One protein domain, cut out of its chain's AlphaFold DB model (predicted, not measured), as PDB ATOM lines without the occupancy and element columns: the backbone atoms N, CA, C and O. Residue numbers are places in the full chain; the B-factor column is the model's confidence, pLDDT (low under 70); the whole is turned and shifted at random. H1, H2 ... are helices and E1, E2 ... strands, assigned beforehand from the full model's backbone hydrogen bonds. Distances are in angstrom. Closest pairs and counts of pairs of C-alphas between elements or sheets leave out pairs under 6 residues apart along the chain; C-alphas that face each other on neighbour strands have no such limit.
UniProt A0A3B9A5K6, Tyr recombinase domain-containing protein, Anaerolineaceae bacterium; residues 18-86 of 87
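Overview. This is residues 18 to 86 of the 87 residues of the protein "Tyr recombinase domain-containing protein" of Anaerolineaceae bacterium (UniProt A0A3B9A5K6). A 13-residue helix, H2, runs through the middle of the domain; H4 packs on it running opposite ways, and the last residues of H2 reach a two-stranded hairpin, E1 and E2. H1 lies near H2 toward one end of the longest axis, and the loop joining E1 to E2 makes the other end, with the short helix H3 near both H2 and E1. The printed part has 69 residues with four named helices and two named strands, in the order H1, H2, H3, E1, E2, H4; the sheet, E1 - E2, is antiparallel and the class is mostly helix. The whole is compact, with a radius of gyration of the C-alphas of 12.0 A, and spans 36 by 24 by 16 A.

Arrangement. H1, residues 18 to 24, is close to but not clearly touching H2, residues 28 to 40; their closest C-alphas, Leu 23 and Lys 31, are 6.0 A apart. H1 and H2 run opposite ways at a shallow tilt of 29 degrees. H3, residues 44 to 48, is close to but not clearly touching H2, with the C-alphas of Ile 37 and Val 47 closest at 7.4 A. E1, residues 61 to 64, and E2, residues 73 to 76, form an antiparallel hairpin, with N 62 and O 75 at 2.8 A and N 73 and O 64 at 3.0 A, within hydrogen-bond range. Residues 55 to 56 make a short antiparallel pairing with residues 61 to 62 of E1. The closest C-alphas of H2 and E2 are those of Ser 40 and Val 75, 5.8 A apart. H4, residues 79 to 86, touches H2, with the C-alphas of Ala 32 and Thr 84 closest at 5.1 A, and they run opposite ways at a steep tilt of 39 degrees. H1 and H4 are apart. In H1, H2, H3 and H4 every O i to N i+4 pair is within hydrogen-bond range.

Along the chain. H1 begins at C-alpha 18, (58.487, 13.284, 116.422), and is 10.0 A long from first to last C-alpha. H2 is 17.9 A long and ends at C-alpha 40, (72.633, 20.728, 107.747). H3 measures 6.3 A, E1 9.8 A and E2 10.4 A. H4 is 10.7 A long and ends at C-alpha 86, (76.248, 5.439, 101.714).

Size, cuts and confidence. The two C-alphas farthest apart are those of Glu 24 and Gly 69, at 36.0 A. The printed part has no cut. The link from H3 to E1, 12 residues, is long. Mean pLDDT of the printed part is 94.8, and no printed residue is under 70.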
ATOM      1  N   GLN A  18      59.263  13.263 117.663       97.12
ATOM      2  CA  GLN A  18      58.487  13.284 116.422       97.12
ATOM      3  C   GLN A  18      59.365  13.047 115.188       97.12
ATOM      4  O   GLN A  18      58.936  12.377 114.257       97.12
ATOM      5  N   ILE A  19      60.602  13.554 115.188       96.06
ATOM      6  CA  ILE A  19      61.569  13.277 114.115       96.06
ATOM      7  C   ILE A  19      61.922  11.788 114.086       96.06
ATOM      8  O   ILE A  19      61.921  11.192 113.016       96.06
ATOM      9  N   LYS A  20      62.183  11.165 115.241       95.75
ATOM     10  CA  LYS A  20      62.452   9.719 115.305       95.75
ATOM     11  C   LYS A  20      61.274   8.906 114.770       95.75
ATOM     12  O   LYS A  20      61.487   8.053 113.923       95.75
ATOM     13  N   GLN A  21      60.055   9.242 115.192       97.12
ATOM     14  CA  GLN A  21      58.834   8.604 114.694       97.12
ATOM     15  C   GLN A  21      58.677   8.767 113.181       97.12
ATOM     16  O   GLN A  21      58.355   7.804 112.503       97.12
ATOM     17  N   LEU A  22      58.939   9.958 112.631       96.38
ATOM     18  CA  LEU A  22      58.911  10.180 111.184       96.38
ATOM     19  C   LEU A  22      59.895   9.250 110.461       96.38
ATOM     20  O   LEU A  22      59.518   8.582 109.505       96.38
ATOM     21  N   LEU A  23      61.137   9.182 110.945       96.38
ATOM     22  CA  LEU A  23      62.191   8.375 110.330       96.38
ATOM     23  C   LEU A  23      61.897   6.868 110.376       96.38
ATOM     24  O   LEU A  23      62.424   6.142 109.542       96.38
ATOM     25  N   GLU A  24      61.068   6.376 111.300       96.81
ATOM     26  CA  GLU A  24      60.674   4.958 111.354       96.81
ATOM     27  C   GLU A  24      59.835   4.522 110.145       96.81
ATOM     28  O   GLU A  24      59.927   3.365 109.733       96.81
ATOM     29  N   PHE A  25      59.069   5.437 109.546       96.94
ATOM     30  CA  PHE A  25      58.228   5.157 108.376       96.94
ATOM     31  C   PHE A  25      58.916   5.442 107.040       96.94
ATOM     32  O   PHE A  25      58.353   5.130 105.995       96.94
ATOM     33  N   CYS A  26      60.110   6.033 107.075       97.06
ATOM     34  CA  CYS A  26      60.844   6.415 105.880       97.06
ATOM     35  C   CYS A  26      61.651   5.252 105.288       97.06
ATOM     36  O   CYS A  26      62.286   4.472 106.017       97.06
ATOM     37  N   ASP A  27      61.707   5.193 103.959       97.12
ATOM     38  CA  ASP A  27      62.676   4.362 103.245       97.12
ATOM     39  C   ASP A  27      64.112   4.929 103.352       97.12
ATOM     40  O   ASP A  27      64.365   5.932 104.027       97.12
ATOM     41  N   ALA A  28      65.091   4.253 102.740       95.06
ATOM     42  CA  ALA A  28      66.496   4.664 102.812       95.06
ATOM     43  C   ALA A  28      66.733   6.063 102.213       95.06
ATOM     44  O   ALA A  28      67.417   6.894 102.816       95.06
ATOM     45  N   GLN A  29      66.110   6.357 101.069       94.44
ATOM     46  CA  GLN A  29      66.260   7.640 100.388       94.44
ATOM     47  C   GLN A  29      65.608   8.767 101.196       94.44
ATOM     48  O   GLN A  29      66.207   9.826 101.396       94.44
ATOM     49  N   GLU A  30      64.402   8.541 101.705       96.31
ATOM     50  CA  GLU A  30      63.680   9.492 102.543       96.31
ATOM     51  C   GLU A  30      64.445   9.782 103.840       96.31
ATOM     52  O   GLU A  30      64.597  10.946 104.224       96.31
ATOM     53  N   LYS A  31      65.005   8.751 104.487       96.69
ATOM     54  CA  LYS A  31      65.867   8.910 105.670       96.69
ATOM     55  C   LYS A  31      67.081   9.771 105.366       96.69
ATOM     56  O   LYS A  31      67.362  10.692 106.135       96.69
ATOM     57  N   ALA A  32      67.778   9.507 104.264       95.44
ATOM     58  CA  ALA A  32      68.936  10.288 103.849       95.44
ATOM     59  C   ALA A  32      68.571  11.769 103.656       95.44
ATOM     60  O   ALA A  32      69.262  12.654 104.170       95.44
ATOM     61  N   ILE A  33      67.441  12.053 103.002       95.44
ATOM     62  CA  ILE A  33      66.945  13.419 102.791       95.44
ATOM     63  C   ILE A  33      66.617  14.100 104.124       95.44
ATOM     64  O   ILE A  33      67.104  15.203 104.389       95.44
ATOM     65  N   PHE A  34      65.809  13.467 104.979       96.25
ATOM     66  CA  PHE A  34      65.378  14.078 106.238       96.25
ATOM     67  C   PHE A  34      66.536  14.285 107.212       96.25
ATOM     68  O   PHE A  34      66.637  15.363 107.798       96.25
ATOM     69  N   LEU A  35      67.437  13.313 107.353       95.75
ATOM     70  CA  LEU A  35      68.628  13.457 108.195       95.75
ATOM     71  C   LEU A  35      69.552  14.556 107.674       95.75
ATOM     72  O   LEU A  35      69.988  15.405 108.453       95.75
ATOM     73  N   THR A  36      69.743  14.632 106.353       95.88
ATOM     74  CA  THR A  36      70.488  15.732 105.739       95.88
ATOM     75  C   THR A  36      69.862  17.071 106.114       95.88
ATOM     76  O   THR A  36      70.577  17.957 106.576       95.88
ATOM     77  N   ILE A  37      68.541  17.239 106.001       96.00
ATOM     78  CA  ILE A  37      67.848  18.488 106.373       96.00
ATOM     79  C   ILE A  37      68.037  18.825 107.857       96.00
ATOM     80  O   ILE A  37      68.342  19.978 108.180       96.00
ATOM     81  N   VAL A  38      67.849  17.845 108.745       95.38
ATOM     82  CA  VAL A  38      67.926  18.024 110.203       95.38
ATOM     83  C   VAL A  38      69.322  18.486 110.630       95.38
ATOM     84  O   VAL A  38      69.426  19.464 111.376       95.38
ATOM     85  N   ASP A  39      70.378  17.857 110.116       95.19
ATOM     86  CA  ASP A  39      71.761  18.180 110.481       95.19
ATOM     87  C   ASP A  39      72.244  19.492 109.847       95.19
ATOM     88  O   ASP A  39      72.791  20.373 110.514       95.19
ATOM     89  N   SER A  40      72.021  19.651 108.541       94.19
ATOM     90  CA  SER A  40      72.633  20.728 107.747       94.19
ATOM     91  C   SER A  40      71.814  22.025 107.713       94.19
ATOM     92  O   SER A  40      72.318  23.088 107.322       94.19
ATOM     93  N   ARG A  41      70.534  21.955 108.111       92.81
ATOM     94  CA  ARG A  41      69.545  23.040 108.011       92.81
ATOM     95  C   ARG A  41      69.469  23.623 106.600       92.81
ATOM     96  O   ARG A  41      69.454  24.847 106.410       92.81
ATOM     97  N   LEU A  42      69.485  22.750 105.598       93.88
ATOM     98  CA  LEU A  42      69.234  23.140 104.217       93.88
ATOM     99  C   LEU A  42      67.785  23.597 104.050       93.88
ATOM    100  O   LEU A  42      66.848  23.029 104.609       93.88
ATOM    101  N   ARG A  43      67.594  24.639 103.246       91.25
ATOM    102  CA  ARG A  43      66.265  25.036 102.766       91.25
ATOM    103  C   ARG A  43      65.818  24.067 101.680       91.25
ATOM    104  O   ARG A  43      66.663  23.552 100.960       91.25
ATOM    105  N   GLY A  44      64.510  23.926 101.461       91.31
ATOM    106  CA  GLY A  44      63.977  23.006 100.443       91.31
ATOM    107  C   GLY A  44      64.647  23.139  99.068       91.31
ATOM    108  O   GLY A  44      65.088  22.148  98.503       91.31
ATOM    109  N   ARG A  45      64.856  24.370  98.573       92.06
ATOM    110  CA  ARG A  45      65.570  24.594  97.300       92.06
ATOM    111  C   ARG A  45      67.042  24.166  97.336       92.06
ATOM    112  O   ARG A  45      67.558  23.724  96.322       92.06
ATOM    113  N   GLU A  46      67.715  24.326  98.472       94.50
ATOM    114  CA  GLU A  46      69.115  23.919  98.620       94.50
ATOM    115  C   GLU A  46      69.230  22.388  98.607       94.50
ATOM    116  O   GLU A  46      70.127  21.871  97.958       94.50
ATOM    117  N   VAL A  47      68.282  21.677  99.232       94.44
ATOM    118  CA  VAL A  47      68.188  20.206  99.169       94.44
ATOM    119  C   VAL A  47      67.961  19.738  97.733       94.44
ATOM    120  O   VAL A  47      68.704  18.900  97.241       94.44
ATOM    121  N   CYS A  48      66.977  20.311  97.032       93.69
ATOM    122  CA  CYS A  48      66.654  19.916  95.657       93.69
ATOM    123  C   CYS A  48      67.786  20.184  94.652       93.69
ATOM    124  O   CYS A  48      67.834  19.542  93.609       93.69
ATOM    125  N   ASN A  49      68.667  21.144  94.941       93.81
ATOM    126  CA  ASN A  49      69.778  21.521  94.067       93.81
ATOM    127  C   ASN A  49      71.112  20.868  94.458       93.81
ATOM    128  O   ASN A  49      72.109  21.106  93.772       93.81
ATOM    129  N   LEU A  50      71.148  20.109  95.554       94.25
ATOM    130  CA  LEU A  50      72.367  19.495  96.060       94.25
ATOM    131  C   LEU A  50      72.887  18.449  95.067       94.25
ATOM    132  O   LEU A  50      72.127  17.610  94.584       94.25
ATOM    133  N   LYS A  51      74.186  18.490  94.764       94.69
ATOM    134  CA  LYS A  51      74.841  17.522  93.875       94.69
ATOM    135  C   LYS A  51      75.760  16.607  94.670       94.69
ATOM    136  O   LYS A  51      76.274  16.984  95.716       94.69
ATOM    137  N   THR A  52      76.048  15.430  94.126       92.44
ATOM    138  CA  THR A  52      76.999  14.483  94.734       92.44
ATOM    139  C   THR A  52      78.376  15.114  94.961       92.44
ATOM    140  O   THR A  52      78.946  14.965  96.031       92.44
ATOM    141  N   GLY A  53      78.872  15.906  94.003       94.94
ATOM    142  CA  GLY A  53      80.150  16.621  94.128       94.94
ATOM    143  C   GLY A  53      80.169  17.763  95.153       94.94
ATOM    144  O   GLY A  53      81.235  18.307  95.431       94.94
ATOM    145  N   ASP A  54      79.014  18.139  95.707       95.62
ATOM    146  CA  ASP A  54      78.926  19.125  96.785       95.62
ATOM    147  C   ASP A  54      79.093  18.486  98.177       95.62
ATOM    148  O   ASP A  54      79.287  19.213  99.153       95.62
ATOM    149  N   VAL A  55      79.032  17.153  98.283       95.69
ATOM    150  CA  VAL A  55      79.127  16.401  99.543       95.69
ATOM    151  C   VAL A  55      80.483  15.700  99.623       95.69
ATOM    152  O   VAL A  55      80.813  14.865  98.786       95.69
ATOM    153  N   GLN A  56      81.265  16.018 100.651       96.75
ATOM    154  CA  GLN A  56      82.508  15.323 100.978       96.75
ATOM    155  C   GLN A  56      82.248  14.349 102.122       96.75
ATOM    156  O   GLN A  56      82.089  14.757 103.274       96.75
ATOM    157  N   ILE A  57      82.193  13.063 101.788       95.56
ATOM    158  CA  ILE A  57      81.849  11.980 102.714       95.56
ATOM    159  C   ILE A  57      82.885  11.852 103.833       95.56
ATOM    160  O   ILE A  57      82.518  11.659 104.987       95.56
ATOM    161  N   GLU A  58      84.171  12.027 103.528       94.50
ATOM    162  CA  GLU A  58      85.269  11.843 104.484       94.50
ATOM    163  C   GLU A  58      85.251  12.888 105.604       94.50
ATOM    164  O   GLU A  58      85.653  12.606 106.731       94.50
ATOM    165  N   SER A  59      84.801  14.105 105.293       95.06
ATOM    166  CA  SER A  59      84.762  15.231 106.233       95.06
ATOM    167  C   SER A  59      83.355  15.565 106.731       95.06
ATOM    168  O   SER A  59      83.207  16.420 107.606       95.06
ATOM    169  N   GLY A  60      82.316  14.943 106.163       95.75
ATOM    170  CA  GLY A  60      80.920  15.323 106.385       95.75
ATOM    171  C   GLY A  60      80.594  16.741 105.910       95.75
ATOM    172  O   GLY A  60      79.617  17.330 106.370       95.75
ATOM    173  N   MET A  61      81.422  17.332 105.046       97.62
ATOM    174  CA  MET A  61      81.256  18.708 104.589       97.62
ATOM    175  C   MET A  61      80.294  18.768 103.403       97.62
ATOM    176  O   MET A  61      80.475  18.066 102.413       97.62
ATOM    177  N   ILE A  62      79.318  19.672 103.459       97.56
ATOM    178  CA  ILE A  62      78.424  19.978 102.340       97.56
ATOM    179  C   ILE A  62      78.647  21.421 101.891       97.56
ATOM    180  O   ILE A  62      78.522  22.366 102.680       97.56
ATOM    181  N   ARG A  63      78.936  21.600 100.602       96.88
ATOM    182  CA  ARG A  63      79.019  22.902  99.942       96.88
ATOM    183  C   ARG A  63      77.656  23.296  99.385       96.88
ATOM    184  O   ARG A  63      77.068  22.595  98.579       96.88
ATOM    185  N   ILE A  64      77.160  24.463  99.768       95.69
ATOM    186  CA  ILE A  64      75.869  24.971  99.302       95.69
ATOM    187  C   ILE A  64      76.139  26.126  98.359       95.69
ATOM    188  O   ILE A  64      76.608  27.182  98.789       95.69
ATOM    189  N   VAL A  65      75.825  25.918  97.087       93.56
ATOM    190  CA  VAL A  65      76.040  26.898  96.023       93.56
ATOM    191  C   VAL A  65      74.838  27.839  95.925       93.56
ATOM    192  O   VAL A  65      73.693  27.390  95.954       93.56
ATOM    193  N   GLN A  66      75.092  29.144  95.799       89.69
ATOM    194  CA  GLN A  66      74.060  30.175  95.618       89.69
ATOM    195  C   GLN A  66      72.957  30.143  96.697       89.69
ATOM    196  O   GLN A  66      71.760  30.127  96.404       89.69
ATOM    197  N   SER A  67      73.359  30.174  97.972       88.69
ATOM    198  CA  SER A  67      72.434  30.339  99.101       88.69
ATOM    199  C   SER A  67      71.920  31.794  99.187       88.69
ATOM    200  O   SER A  67      71.844  32.535  98.203       88.69
ATOM    201  N   LYS A  68      71.518  32.244 100.380       88.75
ATOM    202  CA  LYS A  68      70.925  33.571 100.590       88.75
ATOM    203  C   LYS A  68      71.856  34.686 100.095       88.75
ATOM    204  O   LYS A  68      72.984  34.820 100.559       88.75
ATOM    205  N   GLY A  69      71.327  35.536  99.214       90.00
ATOM    206  CA  GLY A  69      72.074  36.658  98.640       90.00
ATOM    207  C   GLY A  69      73.148  36.224  97.642       90.00
ATOM    208  O   GLY A  69      74.133  36.939  97.496       90.00
ATOM    209  N   ASN A  70      72.970  35.061  97.000       88.44
ATOM    210  CA  ASN A  70      73.913  34.467  96.046       88.44
ATOM    211  C   ASN A  70      75.293  34.193  96.655       88.44
ATOM    212  O   ASN A  70      76.308  34.267  95.968       88.44
ATOM    213  N   LYS A  71      75.326  33.908  97.959       91.94
ATOM    214  CA  LYS A  71      76.549  33.548  98.670       91.94
ATOM    215  C   LYS A  71      76.593  32.052  98.888       91.94
ATOM    216  O   LYS A  71      75.599  31.461  99.309       91.94
ATOM    217  N   ASP A  72      77.757  31.477  98.659       94.25
ATOM    218  CA  ASP A  72      78.005  30.088  99.003       94.25
ATOM    219  C   ASP A  72      78.180  29.954 100.519       94.25
ATOM    220  O   ASP A  72      78.587  30.898 101.208       94.25
ATOM    221  N   ARG A  73      77.856  28.780 101.059       94.44
ATOM    222  CA  ARG A  73      78.169  28.445 102.452       94.44
ATOM    223  C   ARG A  73      78.573  26.986 102.584       94.44
ATOM    224  O   ARG A  73      78.243  26.165 101.734       94.44
ATOM    225  N   ILE A  74      79.243  26.681 103.684       96.06
ATOM    226  CA  ILE A  74      79.623  25.322 104.059       96.06
ATOM    227  C   ILE A  74      78.859  24.941 105.323       96.06
ATOM    228  O   ILE A  74      78.653  25.774 106.211       96.06
ATOM    229  N   VAL A  75      78.416  23.693 105.384       96.69
ATOM    230  CA  VAL A  75      77.811  23.073 106.565       96.69
ATOM    231  C   VAL A  75      78.409  21.691 106.774       96.69
ATOM    232  O   VAL A  75      79.010  21.133 105.859       96.69
ATOM    233  N   PHE A  76      78.239  21.154 107.976       96.56
ATOM    234  CA  PHE A  76      78.712  19.825 108.334       96.56
ATOM    235  C   PHE A  76      77.532  18.960 108.764       96.56
ATOM    236  O   PHE A  76      76.586  19.469 109.370       96.56
ATOM    237  N   ILE A  77      77.600  17.675 108.439       97.44
ATOM    238  CA  ILE A  77      76.638  16.650 108.848       97.44
ATOM    239  C   ILE A  77      77.311  15.613 109.749       97.44
ATOM    240  O   ILE A  77      78.528  15.430 109.705       97.44
ATOM    241  N   GLY A  78      76.523  14.963 110.603       95.94
ATOM    242  CA  GLY A  78      77.014  13.932 111.509       95.94
ATOM    243  C   GLY A  78      77.201  12.579 110.826       95.94
ATOM    244  O   GLY A  78      76.646  12.309 109.761       95.94
ATOM    245  N   GLN A  79      77.926  11.680 111.499       95.69
ATOM    246  CA  GLN A  79      78.207  10.331 110.996       95.69
ATOM    247  C   GLN A  79      76.938   9.530 110.665       95.69
ATOM    248  O   GLN A  79      76.927   8.775 109.702       95.69
ATOM    249  N   ALA A  80      75.857   9.709 111.434       93.94
ATOM    250  CA  ALA A  80      74.590   9.031 111.168       93.94
ATOM    251  C   ALA A  80      74.023   9.398 109.787       93.94
ATOM    252  O   ALA A  80      73.585   8.518 109.058       93.94
ATOM    253  N   THR A  81      74.091  10.678 109.416       96.56
ATOM    254  CA  THR A  81      73.673  11.172 108.099       96.56
ATOM    255  C   THR A  81      74.625  10.710 107.000       96.56
ATOM    256  O   THR A  81      74.186  10.391 105.906       96.56
ATOM    257  N   ILE A  82      75.929  10.631 107.274       96.62
ATOM    258  CA  ILE A  82      76.898  10.099 106.305       96.62
ATOM    259  C   ILE A  82      76.591   8.636 105.985       96.62
ATOM    260  O   ILE A  82      76.569   8.265 104.818       96.62
ATOM    261  N   ASN A  83      76.313   7.819 107.001       95.44
ATOM    262  CA  ASN A  83      76.000   6.407 106.801       95.44
ATOM    263  C   ASN A  83      74.758   6.234 105.917       95.44
ATOM    264  O   ASN A  83      74.802   5.459 104.973       95.44
ATOM    265  N   THR A  84      73.700   7.025 106.133       95.12
ATOM    266  CA  THR A  84      72.491   6.934 105.296       95.12
ATOM    267  C   THR A  84      72.677   7.438 103.868       95.12
ATOM    268  O   THR A  84      71.866   7.117 103.008       95.12
ATOM    269  N   LEU A  85      73.722   8.223 103.590       93.69
ATOM    270  CA  LEU A  85      74.093   8.612 102.225       93.69
ATOM    271  C   LEU A  85      74.911   7.531 101.499       93.69
ATOM    272  O   LEU A  85      75.106   7.645 100.289       93.69
ATOM    273  N   LEU A  86      75.422   6.534 102.230       92.75
ATOM    274  CA  LEU A  86      76.248   5.439 101.714       92.75
ATOM    275  C   LEU A  86      75.524   4.085 101.669       92.75
ATOM    276  O   LEU A  86      76.047   3.169 101.033       92.75
TER     277      LEU A  86